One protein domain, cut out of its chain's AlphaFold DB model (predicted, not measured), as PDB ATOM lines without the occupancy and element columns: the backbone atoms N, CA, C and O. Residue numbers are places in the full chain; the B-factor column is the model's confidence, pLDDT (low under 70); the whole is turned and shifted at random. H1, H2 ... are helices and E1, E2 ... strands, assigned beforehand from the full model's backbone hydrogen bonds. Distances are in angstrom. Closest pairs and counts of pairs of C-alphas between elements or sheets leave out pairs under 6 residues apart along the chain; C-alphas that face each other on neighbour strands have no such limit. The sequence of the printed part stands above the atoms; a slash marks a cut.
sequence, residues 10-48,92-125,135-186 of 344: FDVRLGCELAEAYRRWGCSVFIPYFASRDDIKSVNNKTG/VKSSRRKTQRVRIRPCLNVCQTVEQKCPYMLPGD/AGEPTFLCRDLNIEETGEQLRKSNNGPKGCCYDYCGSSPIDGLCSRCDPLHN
ATOM      1  N   PHE A  10     -20.748  18.762  27.967       49.75
ATOM      2  CA  PHE A  10     -20.216  19.857  27.157       49.75
ATOM      3  C   PHE A  10     -19.039  20.497  27.889       49.75
ATOM      4  O   PHE A  10     -19.136  20.809  29.078       49.75
ATOM      5  N   ASP A  11     -17.917  20.621  27.178       48.41
ATOM      6  CA  ASP A  11     -16.677  21.245  27.637       48.41
ATOM      7  C   ASP A  11     -16.981  22.576  28.352       48.41
ATOM      8  O   ASP A  11     -17.747  23.408  27.860       48.41
ATOM      9  N   VAL A  12     -16.396  22.786  29.533       49.38
ATOM     10  CA  VAL A  12     -16.567  24.006  30.341       49.38
ATOM     11  C   VAL A  12     -16.165  25.253  29.542       49.38
ATOM     12  O   VAL A  12     -16.751  26.320  29.740       49.38
ATOM     13  N   ARG A  13     -15.236  25.117  28.581       51.31
ATOM     14  CA  ARG A  13     -14.922  26.175  27.604       51.31
ATOM     15  C   ARG A  13     -16.116  26.538  26.725       51.31
ATOM     16  O   ARG A  13     -16.387  27.725  26.552       51.31
ATOM     17  N   LEU A  14     -16.858  25.540  26.245       56.22
ATOM     18  CA  LEU A  14     -18.054  25.747  25.430       56.22
ATOM     19  C   LEU A  14     -19.136  26.496  26.218       56.22
ATOM     20  O   LEU A  14     -19.785  27.376  25.671       56.22
ATOM     21  N   GLY A  15     -19.281  26.221  27.519       60.62
ATOM     22  CA  GLY A  15     -20.269  26.892  28.375       60.62
ATOM     23  C   GLY A  15     -20.043  28.401  28.551       60.62
ATOM     24  O   GLY A  15     -21.006  29.172  28.565       60.62
ATOM     25  N   CYS A  16     -18.788  28.848  28.658       60.81
ATOM     26  CA  CYS A  16     -18.470  30.276  28.772       60.81
ATOM     27  C   CYS A  16     -18.639  31.018  27.440       60.81
ATOM     28  O   CYS A  16     -19.240  32.094  27.419       60.81
ATOM     29  N   GLU A  17     -18.165  30.436  26.338       69.00
ATOM     30  CA  GLU A  17     -18.304  31.031  25.000       69.00
ATOM     31  C   GLU A  17     -19.770  31.097  24.552       69.00
ATOM     32  O   GLU A  17     -20.192  32.066  23.918       69.00
ATOM     33  N   LEU A  18     -20.565  30.104  24.952       72.31
ATOM     34  CA  LEU A  18     -22.003  30.034  24.735       72.31
ATOM     35  C   LEU A  18     -22.757  31.193  25.393       72.31
ATOM     36  O   LEU A  18     -23.510  31.921  24.742       72.31
ATOM     37  N   ALA A  19     -22.555  31.363  26.701       76.50
ATOM     38  CA  ALA A  19     -23.216  32.412  27.468       76.50
ATOM     39  C   ALA A  19     -22.829  33.807  26.957       76.50
ATOM     40  O   ALA A  19     -23.642  34.736  26.977       76.50
ATOM     41  N   GLU A  20     -21.593  33.957  26.482       79.94
ATOM     42  CA  GLU A  20     -21.118  35.194  25.879       79.94
ATOM     43  C   GLU A  20     -21.768  35.463  24.516       79.94
ATOM     44  O   GLU A  20     -22.251  36.574  24.286       79.94
ATOM     45  N   ALA A  21     -21.840  34.465  23.633       77.88
ATOM     46  CA  ALA A  21     -22.477  34.596  22.324       77.88
ATOM     47  C   ALA A  21     -23.961  34.983  22.455       77.88
ATOM     48  O   ALA A  21     -24.406  35.952  21.836       77.88
ATOM     49  N   TYR A  22     -24.698  34.305  23.341       79.50
ATOM     50  CA  TYR A  22     -26.100  34.627  23.609       79.50
ATOM     51  C   TYR A  22     -26.272  36.037  24.184       79.50
ATOM     52  O   TYR A  22     -27.144  36.790  23.748       79.50
ATOM     53  N   ARG A  23     -25.405  36.441  25.124       81.62
ATOM     54  CA  ARG A  23     -25.411  37.804  25.674       81.62
ATOM     55  C   ARG A  23     -25.191  38.845  24.579       81.62
ATOM     56  O   ARG A  23     -25.919  39.831  24.540       81.62
ATOM     57  N   ARG A  24     -24.221  38.626  23.687       81.88
ATOM     58  CA  ARG A  24     -23.924  39.532  22.567       81.88
ATOM     59  C   ARG A  24     -25.111  39.669  21.619       81.88
ATOM     60  O   ARG A  24     -25.471  40.790  21.267       81.88
ATOM     61  N   TRP A  25     -25.755  38.566  21.246       83.50
ATOM     62  CA  TRP A  25     -26.956  38.630  20.414       83.50
ATOM     63  C   TRP A  25     -28.124  39.312  21.132       83.50
ATOM     64  O   TRP A  25     -28.722  40.227  20.570       83.50
ATOM     65  N   GLY A  26     -28.400  38.959  22.390       83.56
ATOM     66  CA  GLY A  26     -29.466  39.591  23.168       83.56
ATOM     67  C   GLY A  26     -29.258  41.103  23.279       83.56
ATOM     68  O   GLY A  26     -30.158  41.885  22.975       83.56
ATOM     69  N   CYS A  27     -28.039  41.536  23.603       82.88
ATOM     70  CA  CYS A  27     -27.684  42.951  23.588       82.88
ATOM     71  C   CYS A  27     -27.860  43.574  22.195       82.88
ATOM     72  O   CYS A  27     -28.347  44.694  22.109       82.88
ATOM     73  N   SER A  28     -27.542  42.860  21.113       81.75
ATOM     74  CA  SER A  28     -27.694  43.378  19.747       81.75
ATOM     75  C   SER A  28     -29.152  43.611  19.317       81.75
ATOM     76  O   SER A  28     -29.423  44.517  18.525       81.75
ATOM     77  N   VAL A  29     -30.089  42.828  19.866       81.50
ATOM     78  CA  VAL A  29     -31.532  42.928  19.593       81.50
ATOM     79  C   VAL A  29     -32.195  43.981  20.482       81.50
ATOM     80  O   VAL A  29     -32.970  44.808  19.993       81.50
ATOM     81  N   PHE A  30     -31.880  43.979  21.780       82.38
ATOM     82  CA  PHE A  30     -32.558  44.827  22.767       82.38
ATOM     83  C   PHE A  30     -31.919  46.203  22.955       82.38
ATOM     84  O   PHE A  30     -32.613  47.139  23.347       82.38
ATOM     85  N   ILE A  31     -30.621  46.350  22.676       85.50
ATOM     86  CA  ILE A  31     -29.912  47.623  22.821       85.50
ATOM     87  C   ILE A  31     -29.740  48.236  21.428       85.50
ATOM     88  O   ILE A  31     -28.920  47.770  20.636       85.50
ATOM     89  N   PRO A  32     -30.510  49.281  21.087       83.06
ATOM     90  CA  PRO A  32     -30.399  49.912  19.784       83.06
ATOM     91  C   PRO A  32     -29.045  50.615  19.638       83.06
ATOM     92  O   PRO A  32     -28.686  51.482  20.434       83.06
ATOM     93  N   TYR A  33     -28.317  50.266  18.579       83.94
ATOM     94  CA  TYR A  33     -27.081  50.938  18.194       83.94
ATOM     95  C   TYR A  33     -27.384  52.098  17.242       83.94
ATOM     96  O   TYR A  33     -28.149  51.952  16.286       83.94
ATOM     97  N   PHE A  34     -26.784  53.256  17.507       85.31
ATOM     98  CA  PHE A  34     -26.966  54.474  16.728       85.31
ATOM     99  C   PHE A  34     -25.608  54.993  16.264       85.31
ATOM    100  O   PHE A  34     -24.752  55.261  17.102       85.31
ATOM    101  N   ALA A  35     -25.439  55.196  14.958       81.75
ATOM    102  CA  ALA A  35     -24.198  55.723  14.388       81.75
ATOM    103  C   ALA A  35     -24.435  57.040  13.638       81.75
ATOM    104  O   ALA A  35     -25.500  57.249  13.044       81.75
ATOM    105  N   SER A  36     -23.441  57.930  13.673       78.75
ATOM    106  CA  SER A  36     -23.371  59.093  12.785       78.75
ATOM    107  C   SER A  36     -22.939  58.668  11.378       78.75
ATOM    108  O   SER A  36     -22.265  57.656  11.190       78.75
ATOM    109  N   ARG A  37     -23.257  59.496  10.375       70.12
ATOM    110  CA  ARG A  37     -22.707  59.357   9.016       70.12
ATOM    111  C   ARG A  37     -21.171  59.365   9.004       70.12
ATOM    112  O   ARG A  37     -20.582  58.711   8.148       70.12
ATOM    113  N   ASP A  38     -20.538  60.067   9.940       68.06
ATOM    114  CA  ASP A  38     -19.073  60.150  10.034       68.06
ATOM    115  C   ASP A  38     -18.457  58.841  10.552       68.06
ATOM    116  O   ASP A  38     -17.443  58.379  10.027       68.06
ATOM    117  N   ASP A  39     -19.136  58.183  11.498       69.56
ATOM    118  CA  ASP A  39     -18.719  56.892  12.053       69.56
ATOM    119  C   ASP A  39     -18.746  55.811  10.964       69.56
ATOM    120  O   ASP A  39     -17.788  55.056  10.801       69.56
ATOM    121  N   ILE A  40     -19.802  55.804  10.141       70.31
ATOM    122  CA  ILE A  40     -19.978  54.864   9.023       70.31
ATOM    123  C   ILE A  40     -18.854  55.018   7.983       70.31
ATOM    124  O   ILE A  40     -18.265  54.028   7.543       70.31
ATOM    125  N   LYS A  41     -18.522  56.260   7.603       63.25
ATOM    126  CA  LYS A  41     -17.464  56.542   6.617       63.25
ATOM    127  C   LYS A  41     -16.082  56.126   7.118       63.25
ATOM    128  O   LYS A  41     -15.291  55.586   6.345       63.25
ATOM    129  N   SER A  42     -15.800  56.339   8.405       60.69
ATOM    130  CA  SER A  42     -14.507  55.980   9.000       60.69
ATOM    131  C   SER A  42     -14.228  54.469   8.956       60.69
ATOM    132  O   SER A  42     -13.091  54.058   8.720       60.69
ATOM    133  N   VAL A  43     -15.263  53.636   9.110       62.66
ATOM    134  CA  VAL A  43     -15.145  52.170   9.087       62.66
ATOM    135  C   VAL A  43     -14.943  51.646   7.663       62.66
ATOM    136  O   VAL A  43     -14.068  50.804   7.439       62.66
ATOM    137  N   ASN A  44     -15.687  52.173   6.684       59.72
ATOM    138  CA  ASN A  44     -15.535  51.773   5.281       59.72
ATOM    139  C   ASN A  44     -14.121  52.086   4.758       59.72
ATOM    140  O   ASN A  44     -13.490  51.233   4.137       59.72
ATOM    141  N   ASN A  45     -13.570  53.252   5.115       55.91
ATOM    142  CA  ASN A  45     -12.214  53.648   4.722       55.91
ATOM    143  C   ASN A  45     -11.110  52.835   5.414       55.91
ATOM    144  O   ASN A  45     -10.014  52.725   4.885       55.91
ATOM    145  N   LYS A  46     -11.380  52.244   6.583       53.66
ATOM    146  CA  LYS A  46     -10.419  51.383   7.295       53.66
ATOM    147  C   LYS A  46     -10.400  49.944   6.765       53.66
ATOM    148  O   LYS A  46      -9.470  49.195   7.058       53.66
ATOM    149  N   THR A  47     -11.438  49.553   6.024       50.97
ATOM    150  CA  THR A  47     -11.585  48.207   5.446       50.97
ATOM    151  C   THR A  47     -11.014  48.137   4.023       50.97
ATOM    152  O   THR A  47     -10.638  47.062   3.566       50.97
ATOM    153  N   GLY A  48     -10.888  49.282   3.344       45.47
ATOM    154  CA  GLY A  48     -10.157  49.414   2.088       45.47
ATOM    155  C   GLY A  48      -8.692  49.763   2.339       45.47
ATOM    156  O   GLY A  48      -8.393  50.854   2.802       45.47
ATOM    157  N   VAL A  92     -22.261  77.290  10.184       57.53
ATOM    158  CA  VAL A  92     -22.505  76.937  11.593       57.53
ATOM    159  C   VAL A  92     -23.930  76.405  11.788       57.53
ATOM    160  O   VAL A  92     -24.120  75.451  12.542       57.53
ATOM    161  N   LYS A  93     -24.943  76.938  11.084       53.19
ATOM    162  CA  LYS A  93     -26.306  76.367  11.082       53.19
ATOM    163  C   LYS A  93     -26.383  75.028  10.350       53.19
ATOM    164  O   LYS A  93     -27.156  74.184  10.790       53.19
ATOM    165  N   SER A  94     -25.619  74.812   9.280       51.72
ATOM    166  CA  SER A  94     -25.562  73.531   8.562       51.72
ATOM    167  C   SER A  94     -24.748  72.490   9.330       51.72
ATOM    168  O   SER A  94     -25.158  71.339   9.387       51.72
ATOM    169  N   SER A  95     -23.690  72.901  10.031       51.03
ATOM    170  CA  SER A  95     -22.951  72.062  10.985       51.03
ATOM    171  C   SER A  95     -23.808  71.694  12.208       51.03
ATOM    172  O   SER A  95     -23.778  70.557  12.674       51.03
ATOM    173  N   ARG A  96     -24.670  72.613  12.678       50.19
ATOM    174  CA  ARG A  96     -25.706  72.333  13.692       50.19
ATOM    175  C   ARG A  96     -26.965  71.658  13.149       50.19
ATOM    176  O   ARG A  96     -27.815  71.292  13.966       50.19
ATOM    177  N   ARG A  97     -27.106  71.412  11.835       53.75
ATOM    178  CA  ARG A  97     -28.048  70.394  11.334       53.75
ATOM    179  C   ARG A  97     -27.460  69.030  11.682       53.75
ATOM    180  O   ARG A  97     -26.950  68.317  10.832       53.75
ATOM    181  N   LYS A  98     -27.514  68.746  12.988       54.22
ATOM    182  CA  LYS A  98     -27.729  67.459  13.628       54.22
ATOM    183  C   LYS A  98     -27.234  66.328  12.741       54.22
ATOM    184  O   LYS A  98     -27.994  65.853  11.905       54.22
ATOM    185  N   THR A  99     -25.989  65.900  12.946       60.31
ATOM    186  CA  THR A  99     -25.532  64.553  12.586       60.31
ATOM    187  C   THR A  99     -26.628  63.577  13.000       60.31
ATOM    188  O   THR A  99     -26.776  63.252  14.183       60.31
ATOM    189  N   GLN A 100     -27.499  63.237  12.052       69.00
ATOM    190  CA  GLN A 100     -28.694  62.459  12.308       69.00
ATOM    191  C   GLN A 100     -28.200  61.059  12.608       69.00
ATOM    192  O   GLN A 100     -27.739  60.352  11.715       69.00
ATOM    193  N   ARG A 101     -28.215  60.697  13.890       76.69
ATOM    194  CA  ARG A 101     -27.822  59.362  14.309       76.69
ATOM    195  C   ARG A 101     -28.891  58.389  13.829       76.69
ATOM    196  O   ARG A 101     -30.054  58.513  14.213       76.69
ATOM    197  N   VAL A 102     -28.502  57.458  12.968       80.25
ATOM    198  CA  VAL A 102     -29.400  56.444  12.407       80.25
ATOM    199  C   VAL A 102     -29.278  55.182  13.246       80.25
ATOM    200  O   VAL A 102     -28.169  54.790  13.614       80.25
ATOM    201  N   ARG A 103     -30.414  54.550  13.569       85.38
ATOM    202  CA  ARG A 103     -30.414  53.233  14.214       85.38
ATOM    203  C   ARG A 103     -29.912  52.202  13.209       85.38
ATOM    204  O   ARG A 103     -30.557  51.992  12.185       85.38
ATOM    205  N   ILE A 104     -28.812  51.534  13.525       87.50
ATOM    206  CA  ILE A 104     -28.278  50.429  12.729       87.50
ATOM    207  C   ILE A 104     -28.585  49.130  13.473       87.50
ATOM    208  O   ILE A 104     -28.422  49.044  14.689       87.50
ATOM    209  N   ARG A 105     -29.072  48.128  12.742       90.00
ATOM    210  CA  ARG A 105     -29.402  46.797  13.273       90.00
ATOM    211  C   ARG A 105     -28.243  45.815  13.045       90.00
ATOM    212  O   ARG A 105     -27.467  46.029  12.108       90.00
ATOM    213  N   PRO A 106     -28.114  44.758  13.864       90.75
ATOM    214  CA  PRO A 106     -27.069  43.757  13.678       90.75
ATOM    215  C   PRO A 106     -27.256  43.004  12.361       90.75
ATOM    216  O   PRO A 106     -28.383  42.761  11.927       90.75
ATOM    217  N   CYS A 107     -26.159  42.614  11.721       88.94
ATOM    218  CA  CYS A 107     -26.208  41.771  10.531       88.94
ATOM    219  C   CYS A 107     -26.798  40.383  10.857       88.94
ATOM    220  O   CYS A 107     -26.733  39.920  11.997       88.94
ATOM    221  N   LEU A 108     -27.343  39.681   9.854       87.31
ATOM    222  CA  LEU A 108     -27.868  38.312  10.020       87.31
ATOM    223  C   LEU A 108     -26.820  37.346  10.607       87.31
ATOM    224  O   LEU A 108     -27.141  36.531  11.466       87.31
ATOM    225  N   ASN A 109     -25.554  37.517  10.222       86.31
ATOM    226  CA  ASN A 109     -24.429  36.698  10.678       86.31
ATOM    227  C   ASN A 109     -24.212  36.728  12.207       86.31
ATOM    228  O   ASN A 109     -23.756  35.752  12.804       86.31
ATOM    229  N   VAL A 110     -24.595  37.828  12.871       87.62
ATOM    230  CA  VAL A 110     -24.548  37.935  14.340       87.62
ATOM    231  C   VAL A 110     -25.494  36.924  14.985       87.62
ATOM    232  O   VAL A 110     -25.154  36.308  15.991       87.62
ATOM    233  N   CYS A 111     -26.674  36.742  14.393       87.31
ATOM    234  CA  CYS A 111     -27.648  35.755  14.835       87.31
ATOM    235  C   CYS A 111     -27.127  34.333  14.559       87.31
ATOM    236  O   CYS A 111     -27.068  33.514  15.471       87.31
ATOM    237  N   GLN A 112     -26.625  34.080  13.348       86.12
ATOM    238  CA  GLN A 112     -26.102  32.766  12.949       86.12
ATOM    239  C   GLN A 112     -24.932  32.302  13.820       86.12
ATOM    240  O   GLN A 112     -24.811  31.123  14.138       86.12
ATOM    241  N   THR A 113     -24.095  33.232  14.282       84.06
ATOM    242  CA  THR A 113     -23.012  32.917  15.225       84.06
ATOM    243  C   THR A 113     -23.544  32.286  16.513       84.06
ATOM    244  O   THR A 113     -22.887  31.423  17.092       84.06
ATOM    245  N   VAL A 114     -24.725  32.703  16.970       82.81
ATOM    246  CA  VAL A 114     -25.370  32.131  18.153       82.81
ATOM    247  C   VAL A 114     -25.966  30.770  17.830       82.81
ATOM    248  O   VAL A 114     -25.711  29.845  18.584       82.81
ATOM    249  N   GLU A 115     -26.628  30.580  16.686       82.88
ATOM    250  CA  GLU A 115     -27.106  29.245  16.277       82.88
ATOM    251  C   GLU A 115     -25.987  28.202  16.208       82.88
ATOM    252  O   GLU A 115     -26.166  27.081  16.665       82.88
ATOM    253  N   GLN A 116     -24.822  28.572  15.670       81.81
ATOM    254  CA  GLN A 116     -23.700  27.642  15.502       81.81
ATOM    255  C   GLN A 116     -22.966  27.340  16.815       81.81
ATOM    256  O   GLN A 116     -22.381  26.270  16.972       81.81
ATOM    257  N   LYS A 117     -22.953  28.290  17.759       77.81
ATOM    258  CA  LYS A 117     -22.278  28.128  19.058       77.81
ATOM    259  C   LYS A 117     -23.194  27.562  20.134       77.81
ATOM    260  O   LYS A 117     -22.702  27.002  21.114       77.81
ATOM    261  N   CYS A 118     -24.504  27.738  19.987       76.00
ATOM    262  CA  CYS A 118     -25.485  27.299  20.957       76.00
ATOM    263  C   CYS A 118     -25.874  25.837  20.760       76.00
ATOM    264  O   CYS A 118     -26.327  25.471  19.682       76.00
ATOM    265  N   PRO A 119     -25.777  24.997  21.808       73.44
ATOM    266  CA  PRO A 119     -26.435  23.703  21.801       73.44
ATOM    267  C   PRO A 119     -27.931  23.877  21.526       73.44
ATOM    268  O   PRO A 119     -28.537  24.856  21.970       73.44
ATOM    269  N   TYR A 120     -28.530  22.891  20.861       66.69
ATOM    270  CA  TYR A 120     -29.973  22.820  20.654       66.69
ATOM    271  C   TYR A 120     -30.704  22.897  22.001       66.69
ATOM    272  O   TYR A 120     -30.729  21.942  22.779       66.69
ATOM    273  N   MET A 121     -31.290  24.059  22.289       65.69
ATOM    274  CA  MET A 121     -32.196  24.228  23.415       65.69
ATOM    275  C   MET A 121     -33.592  23.867  22.930       65.69
ATOM    276  O   MET A 121     -34.143  24.566  22.079       65.69
ATOM    277  N   LEU A 122     -34.168  22.795  23.465       62.28
ATOM    278  CA  LEU A 122     -35.603  22.582  23.343       62.28
ATOM    279  C   LEU A 122     -36.304  23.513  24.343       62.28
ATOM    280  O   LEU A 122     -35.837  23.621  25.485       62.28
ATOM    281  N   PRO A 123     -37.399  24.187  23.962       62.38
ATOM    282  CA  PRO A 123     -38.239  24.892  24.907       62.38
ATOM    283  C   PRO A 123     -38.658  23.904  25.988       62.38
ATOM    284  O   PRO A 123     -39.140  22.813  25.689       62.38
ATOM    285  N   GLY A 124     -38.437  24.276  27.248       63.19
ATOM    286  CA  GLY A 124     -38.940  23.490  28.365       63.19
ATOM    287  C   GLY A 124     -40.448  23.313  28.216       63.19
ATOM    288  O   GLY A 124     -41.151  24.272  27.888       63.19
ATOM    289  N   ASP A 125     -40.923  22.090  28.438       56.62
ATOM    290  CA  ASP A 125     -42.338  21.743  28.375       56.62
ATOM    291  C   ASP A 125     -43.094  22.553  29.441       56.62
ATOM    292  O   ASP A 125     -43.055  22.259  30.638       56.62
ATOM    293  N   ALA A 135     -41.868  19.826  17.726       66.31
ATOM    294  CA  ALA A 135     -41.269  19.073  16.622       66.31
ATOM    295  C   ALA A 135     -39.725  19.007  16.659       66.31
ATOM    296  O   ALA A 135     -39.090  18.708  15.654       66.31
ATOM    297  N   GLY A 136     -39.110  19.292  17.811       66.44
ATOM    298  CA  GLY A 136     -37.659  19.283  17.986       66.44
ATOM    299  C   GLY A 136     -36.941  20.461  17.328       66.44
ATOM    300  O   GLY A 136     -35.722  20.410  17.187       66.44
ATOM    301  N   GLU A 137     -37.661  21.513  16.931       65.38
ATOM    302  CA  GLU A 137     -37.038  22.734  16.416       65.38
ATOM    303  C   GLU A 137     -36.157  23.388  17.498       65.38
ATOM    304  O   GLU A 137     -36.409  23.247  18.689       65.38
ATOM    305  N   PRO A 138     -35.063  24.074  17.162       66.50
ATOM    306  CA  PRO A 138     -34.328  24.820  18.173       66.50
ATOM    307  C   PRO A 138     -35.163  26.006  18.682       66.50
ATOM    308  O   PRO A 138     -35.813  26.706  17.910       66.50
ATOM    309  N   THR A 139     -35.061  26.315  19.982       66.56
ATOM    310  CA  THR A 139     -35.626  27.555  20.573       66.56
ATOM    311  C   THR A 139     -35.060  28.813  19.902       66.56
ATOM    312  O   THR A 139     -35.662  29.885  19.949       66.56
ATOM    313  N   PHE A 140     -33.875  28.688  19.307       69.44
ATOM    314  CA  PHE A 140     -33.154  29.758  18.650       69.44
ATOM    315  C   PHE A 140     -32.866  29.364  17.203       69.44
ATOM    316  O   PHE A 140     -31.989  28.543  16.953       69.44
ATOM    317  N   LEU A 141     -33.622  29.941  16.274       77.62
ATOM    318  CA  LEU A 141     -33.421  29.794  14.839       77.62
ATOM    319  C   LEU A 141     -33.334  31.194  14.240       77.62
ATOM    320  O   LEU A 141     -34.216  32.029  14.477       77.62
ATOM    321  N   CYS A 142     -32.284  31.465  13.477       81.19
ATOM    322  CA  CYS A 142     -32.241  32.663  12.656       81.19
ATOM    323  C   CYS A 142     -32.864  32.354  11.304       81.19
ATOM    324  O   CYS A 142     -32.965  31.213  10.861       81.19
ATOM    325  N   ARG A 143     -33.344  33.404  10.649       76.06
ATOM    326  CA  ARG A 143     -34.070  33.271   9.391       76.06
ATOM    327  C   ARG A 143     -33.192  32.648   8.298       76.06
ATOM    328  O   ARG A 143     -31.994  32.921   8.228       76.06
ATOM    329  N   ASP A 144     -33.831  31.864   7.431       72.12
ATOM    330  CA  ASP A 144     -33.210  31.239   6.264       72.12
ATOM    331  C   ASP A 144     -32.574  32.295   5.339       72.12
ATOM    332  O   ASP A 144     -33.201  33.295   4.975       72.12
ATOM    333  N   LEU A 145     -31.319  32.050   4.951       69.81
ATOM    334  CA  LEU A 145     -30.546  32.863   4.007       69.81
ATOM    335  C   LEU A 145     -31.216  32.978   2.634       69.81
ATOM    336  O   LEU A 145     -30.991  33.970   1.937       69.81
ATOM    337  N   ASN A 146     -32.011  31.978   2.249       70.31
ATOM    338  CA  ASN A 146     -32.612  31.880   0.926       70.31
ATOM    339  C   ASN A 146     -33.916  32.680   0.788       70.31
ATOM    340  O   ASN A 146     -34.441  32.821  -0.315       70.31
ATOM    341  N   ILE A 147     -34.440  33.218   1.894       72.75
ATOM    342  CA  ILE A 147     -35.657  34.025   1.893       72.75
ATOM    343  C   ILE A 147     -35.264  35.455   2.231       72.75
ATOM    344  O   ILE A 147     -35.048  35.805   3.390       72.75
ATOM    345  N   GLU A 148     -35.180  36.323   1.230       70.19
ATOM    346  CA  GLU A 148     -34.910  37.733   1.492       70.19
ATOM    347  C   GLU A 148     -36.111  38.400   2.174       70.19
ATOM    348  O   GLU A 148     -37.268  38.008   2.029       70.19
ATOM    349  N   GLU A 149     -35.822  39.360   3.041       71.94
ATOM    350  CA  GLU A 149     -36.833  40.137   3.746       71.94
ATOM    351  C   GLU A 149     -37.051  41.412   2.941       71.94
ATOM    352  O   GLU A 149     -36.112  42.177   2.726       71.94
ATOM    353  N   THR A 150     -38.273  41.644   2.476       76.69
ATOM    354  CA  THR A 150     -38.608  42.823   1.672       76.69
ATOM    355  C   THR A 150     -39.661  43.681   2.366       76.69
ATOM    356  O   THR A 150     -40.488  43.203   3.147       76.69
ATOM    357  N   GLY A 151     -39.588  44.993   2.125       80.00
ATOM    358  CA  GLY A 151     -40.561  45.973   2.608       80.00
ATOM    359  C   GLY A 151     -40.750  45.980   4.128       80.00
ATOM    360  O   GLY A 151     -39.812  46.197   4.900       80.00
ATOM    361  N   GLU A 152     -41.993  45.769   4.560       79.06
ATOM    362  CA  GLU A 152     -42.407  45.906   5.959       79.06
ATOM    363  C   GLU A 152     -41.866  44.789   6.866       79.06
ATOM    364  O   GLU A 152     -41.592  45.031   8.044       79.06
ATOM    365  N   GLN A 153     -41.628  43.594   6.313       79.38
ATOM    366  CA  GLN A 153     -40.989  42.493   7.045       79.38
ATOM    367  C   GLN A 153     -39.568  42.885   7.455       79.38
ATOM    368  O   GLN A 153     -39.199  42.819   8.628       79.38
ATOM    369  N   LEU A 154     -38.801  43.432   6.506       81.12
ATOM    370  CA  LEU A 154     -37.447  43.899   6.774       81.12
ATOM    371  C   LEU A 154     -37.432  45.066   7.758       81.12
ATOM    372  O   LEU A 154     -36.482  45.175   8.521       81.12
ATOM    373  N   ARG A 155     -38.443  45.944   7.775       78.38
ATOM    374  CA  ARG A 155     -38.531  47.047   8.752       78.38
ATOM    375  C   ARG A 155     -38.757  46.567  10.187       78.38
ATOM    376  O   ARG A 155     -38.271  47.219  11.111       78.38
ATOM    377  N   LYS A 156     -39.487  45.465  10.367       80.94
ATOM    378  CA  LYS A 156     -39.826  44.881  11.679       80.94
ATOM    379  C   LYS A 156     -38.839  43.823  12.162       80.94
ATOM    380  O   LYS A 156     -38.850  43.485  13.341       80.94
ATOM    381  N   SER A 157     -37.986  43.333  11.273       83.50
ATOM    382  CA  SER A 157     -36.959  42.355  11.601       83.50
ATOM    383  C   SER A 157     -35.977  42.853  12.663       83.50
ATOM    384  O   SER A 157     -35.656  44.044  12.764       83.50
ATOM    385  N   ASN A 158     -35.438  41.919  13.438       85.06
ATOM    386  CA  ASN A 158     -34.363  42.210  14.383       85.06
ATOM    387  C   ASN A 158     -33.008  42.382  13.675       85.06
ATOM    388  O   ASN A 158     -32.083  42.953  14.255       85.06
ATOM    389  N   ASN A 159     -32.899  41.952  12.415       86.75
ATOM    390  CA  ASN A 159     -31.667  41.966  11.633       86.75
ATOM    391  C   ASN A 159     -31.667  43.101  10.603       86.75
ATOM    392  O   ASN A 159     -32.680  43.412   9.986       86.75
ATOM    393  N   GLY A 160     -30.517  43.741  10.415       85.25
ATOM    394  CA  GLY A 160     -30.329  44.791   9.419       85.25
ATOM    395  C   GLY A 160     -30.217  44.249   7.989       85.25
ATOM    396  O   GLY A 160     -29.826  43.096   7.801       85.25
ATOM    397  N   PRO A 161     -30.518  45.079   6.972       85.69
ATOM    398  CA  PRO A 161     -30.266  44.731   5.577       85.69
ATOM    399  C   PRO A 161     -28.778  44.478   5.320       85.69
ATOM    400  O   PRO A 161     -27.922  45.109   5.941       85.69
ATOM    401  N   LYS A 162     -28.472  43.645   4.315       81.12
ATOM    402  CA  LYS A 162     -27.093  43.344   3.882       81.12
ATOM    403  C   LYS A 162     -26.275  44.610   3.554       81.12
ATOM    404  O   LYS A 162     -25.074  44.626   3.787       81.12
ATOM    405  N   GLY A 163     -26.924  45.666   3.048       81.38
ATOM    406  CA  GLY A 163     -26.285  46.940   2.684       81.38
ATOM    407  C   GLY A 163     -26.167  47.976   3.809       81.38
ATOM    408  O   GLY A 163     -25.546  49.020   3.605       81.38
ATOM    409  N   CYS A 164     -26.772  47.735   4.978       85.50
ATOM    410  CA  CYS A 164     -26.600  48.601   6.142       85.50
ATOM    411  C   CYS A 164     -26.910  47.869   7.452       85.50
ATOM    412  O   CYS A 164     -28.040  47.863   7.948       85.50
ATOM    413  N   CYS A 165     -25.871  47.272   8.025       88.69
ATOM    414  CA  CYS A 165     -25.924  46.588   9.309       88.69
ATOM    415  C   CYS A 165     -24.587  46.721  10.046       88.69
ATOM    416  O   CYS A 165     -23.599  47.204   9.482       88.69
ATOM    417  N   TYR A 166     -24.553  46.332  11.319       89.62
ATOM    418  CA  TYR A 166     -23.305  46.251  12.076       89.62
ATOM    419  C   TYR A 166     -22.950  44.813  12.450       89.62
ATOM    420  O   TYR A 166     -23.827  43.970  12.640       89.62
ATOM    421  N   ASP A 167     -21.656  44.561  12.593       88.44
ATOM    422  CA  ASP A 167     -21.087  43.306  13.076       88.44
ATOM    423  C   ASP A 167     -19.955  43.598  14.079       88.44
ATOM    424  O   ASP A 167     -19.577  44.755  14.287       88.44
ATOM    425  N   TYR A 168     -19.409  42.565  14.710       84.75
ATOM    426  CA  TYR A 168     -18.235  42.673  15.566       84.75
ATOM    427  C   TYR A 168     -16.978  42.685  14.698       84.75
ATOM    428  O   TYR A 168     -16.698  41.741  13.959       84.75
ATOM    429  N   CYS A 169     -16.213  43.771  14.765       79.06
ATOM    430  CA  CYS A 169     -14.890  43.781  14.161       79.06
ATOM    431  C   CYS A 169     -13.950  43.032  15.088       79.06
ATOM    432  O   CYS A 169     -13.835  43.436  16.227       79.06
ATOM    433  N   GLY A 170     -13.259  42.001  14.609       69.38
ATOM    434  CA  GLY A 170     -12.205  41.325  15.370       69.38
ATOM    435  C   GLY A 170     -12.647  40.068  16.121       69.38
ATOM    436  O   GLY A 170     -13.826  39.738  16.230       69.38
ATOM    437  N   SER A 171     -11.650  39.316  16.586       64.56
ATOM    438  CA  SER A 171     -11.843  38.039  17.283       64.56
ATOM    439  C   SER A 171     -12.040  38.223  18.787       64.56
ATOM    440  O   SER A 171     -12.469  37.283  19.459       64.56
ATOM    441  N   SER A 172     -11.725  39.403  19.332       61.84
ATOM    442  CA  SER A 172     -11.823  39.675  20.761       61.84
ATOM    443  C   SER A 172     -13.055  40.534  21.102       61.84
ATOM    444  O   SER A 172     -13.500  41.344  20.290       61.84
ATOM    445  N   PRO A 173     -13.627  40.403  22.315       60.44
ATOM    446  CA  PRO A 173     -14.766  41.215  22.769       60.44
ATOM    447  C   PRO A 173     -14.495  42.727  22.817       60.44
ATOM    448  O   PRO A 173     -15.428  43.514  22.952       60.44
ATOM    449  N   ILE A 174     -13.221  43.121  22.766       63.22
ATOM    450  CA  ILE A 174     -12.745  44.491  22.984       63.22
ATOM    451  C   ILE A 174     -12.647  45.253  21.655       63.22
ATOM    452  O   ILE A 174     -12.693  46.481  21.644       63.22
ATOM    453  N   ASP A 175     -12.568  44.534  20.535       71.00
ATOM    454  CA  ASP A 175     -12.308  45.100  19.208       71.00
ATOM    455  C   ASP A 175     -13.478  45.952  18.653       71.00
ATOM    456  O   ASP A 175     -13.315  46.690  17.678       71.00
ATOM    457  N   GLY A 176     -14.630  45.938  19.332       79.12
ATOM    458  CA  GLY A 176     -15.727  46.883  19.125       79.12
ATOM    459  C   GLY A 176     -16.715  46.512  18.013       79.12
ATOM    460  O   GLY A 176     -16.699  45.422  17.438       79.12
ATOM    461  N   LEU A 177     -17.640  47.438  17.746       85.06
ATOM    462  CA  LEU A 177     -18.713  47.305  16.756       85.06
ATOM    463  C   LEU A 177     -18.330  48.006  15.451       85.06
ATOM    464  O   LEU A 177     -17.812  49.122  15.465       85.06
ATOM    465  N   CYS A 178     -18.657  47.383  14.325       85.00
ATOM    466  CA  CYS A 178     -18.398  47.903  12.991       85.00
ATOM    467  C   CYS A 178     -19.658  47.929  12.145       85.00
ATOM    468  O   CYS A 178     -20.203  46.889  11.789       85.00
ATOM    469  N   SER A 179     -20.089  49.128  11.769       85.62
ATOM    470  CA  SER A 179     -21.173  49.334  10.813       85.62
ATOM    471  C   SER A 179     -20.651  49.321   9.381       85.62
ATOM    472  O   SER A 179     -19.804  50.144   9.033       85.62
ATOM    473  N   ARG A 180     -21.206  48.445   8.544       81.75
ATOM    474  CA  ARG A 180     -21.022  48.440   7.090       81.75
ATOM    475  C   ARG A 180     -22.306  48.975   6.472       81.75
ATOM    476  O   ARG A 180     -23.243  48.223   6.221       81.75
ATOM    477  N   CYS A 181     -22.374  50.291   6.322       80.69
ATOM    478  CA  CYS A 181     -23.481  50.956   5.650       80.69
ATOM    479  C   CYS A 181     -22.932  51.760   4.482       80.69
ATOM    480  O   CYS A 181     -21.962  52.503   4.643       80.69
ATOM    481  N   ASP A 182     -23.562  51.630   3.322       72.00
ATOM    482  CA  ASP A 182     -23.319  52.560   2.227       72.00
ATOM    483  C   ASP A 182     -24.062  53.881   2.533       72.00
ATOM    484  O   ASP A 182     -25.282  53.855   2.743       72.00
ATOM    485  N   PRO A 183     -23.382  55.045   2.606       58.72
ATOM    486  CA  PRO A 183     -24.022  56.332   2.892       58.72
ATOM    487  C   PRO A 183     -25.149  56.720   1.920       58.72
ATOM    488  O   PRO A 183     -25.934  57.618   2.243       58.72
ATOM    489  N   LEU A 184     -25.218  56.064   0.757       51.00
ATOM    490  CA  LEU A 184     -26.200  56.298  -0.303       51.00
ATOM    491  C   LEU A 184     -27.505  55.505  -0.132       51.00
ATOM    492  O   LEU A 184     -28.496  55.819  -0.787       51.00
ATOM    493  N   HIS A 185     -27.562  54.524   0.772       51.50
ATOM    494  CA  HIS A 185     -28.740  53.655   0.908       51.50
ATOM    495  C   HIS A 185     -29.913  54.276   1.690       51.50
ATOM    496  O   HIS A 185     -30.915  53.612   1.937       51.50
ATOM    497  N   ASN A 186     -29.794  55.548   2.084       49.03
ATOM    498  CA  ASN A 186     -30.845  56.282   2.789       49.03
ATOM    499  C   ASN A 186     -31.523  57.358   1.919       49.03
ATOM    500  O   ASN A 186     -32.286  58.162   2.444       49.03
TER     501      ASN A 186
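This is residues 10 to 48, 92 to 125 and 135 to 186 of the 344 residues of an uncharacterized protein of Anopheles farauti (UniProt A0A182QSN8). Two helices, H1 and H4, lie side by side and run opposite ways at one end of a loose, elongated body; beyond them two small two-stranded sheets, E1 with E2 and the hairpin of E3 and E4, sit near each other, with H2 packed on E4. Residues 92 to 97, with H3, stick out beyond the sheets, and H5 sticks out to a side after a long stretch with no named element, residues 135 to 150. The printed part has 125 residues, with five named helices and four named strands in the order H1 E1 H2 H3 E2 H4 H5 E3 E4; both sheets are antiparallel and the class is mixed, helices and strands. The whole is loose, with a radius of gyration of the C-alphas of 17.0 A and spans of 60 by 34 by 26 A.

H1, residues 12 to 30, begins at C-alpha 12 (-16.567, 24.006, 30.341) and is 27.3 A long. E1 is residues 33 to 35, and H2, residues 37 to 47, measures 16.1 A. After the first cut come H3, residues 92 to 95, with C-alpha 92 at (-22.505, 76.937, 11.593), E2, residues 102 to 104, and H4, residues 108 to 117, 14.7 A long. After the second cut, H5 is residues 151 to 156, E3 is residues 164 to 168 with 13.9 A, and E4, residues 177 to 181 with 12.6 A, ends at C-alpha 181 (-23.481, 50.956, 5.650).

H1 touches H4 with its residues 17 to 25 alone, at a shallow tilt of 25 degrees, opposite ways; the closest C-alphas, those of Ala 21 and Val 114, are 5.6 A apart. E1 and E2 are antiparallel at 130 degrees, with N 104 and O 33 within hydrogen-bond range at 2.9 A. The closest C-alphas of E2 and E3, those of Ile 104 and Cys 165, are 5.7 A apart. E3 and E4 form an antiparallel hairpin at 158 degrees, with N 178 and O 167 at 2.8 A and N 180 and O 165 at 2.9 A. The closest C-alphas of H2 and E4, those of Ile 40 and Ser 179, are 5.9 A apart; those of H4 and E3, Val 110 and Asp 167, are 6.5 A apart. H3 and H5 touch no helix. In H1, H2 and H5 every O i to N i+4 pair is within hydrogen-bond range, in H4 5 of 6 are, and H3 is too short for such a pair.

The two C-alphas farthest apart, those of Val 92 and Ala 135, are 61.0 A apart. Residues 49 to 91 and 126 to 134 are not printed; the gaps between C-alphas are 31.6 A and 12.1 A. Of the links that are printed whole, none is long. The mean pLDDT of the printed part is 72.7, and 49 residues are under 70, among them 10 to 17, 41 to 48 and 92 to 100.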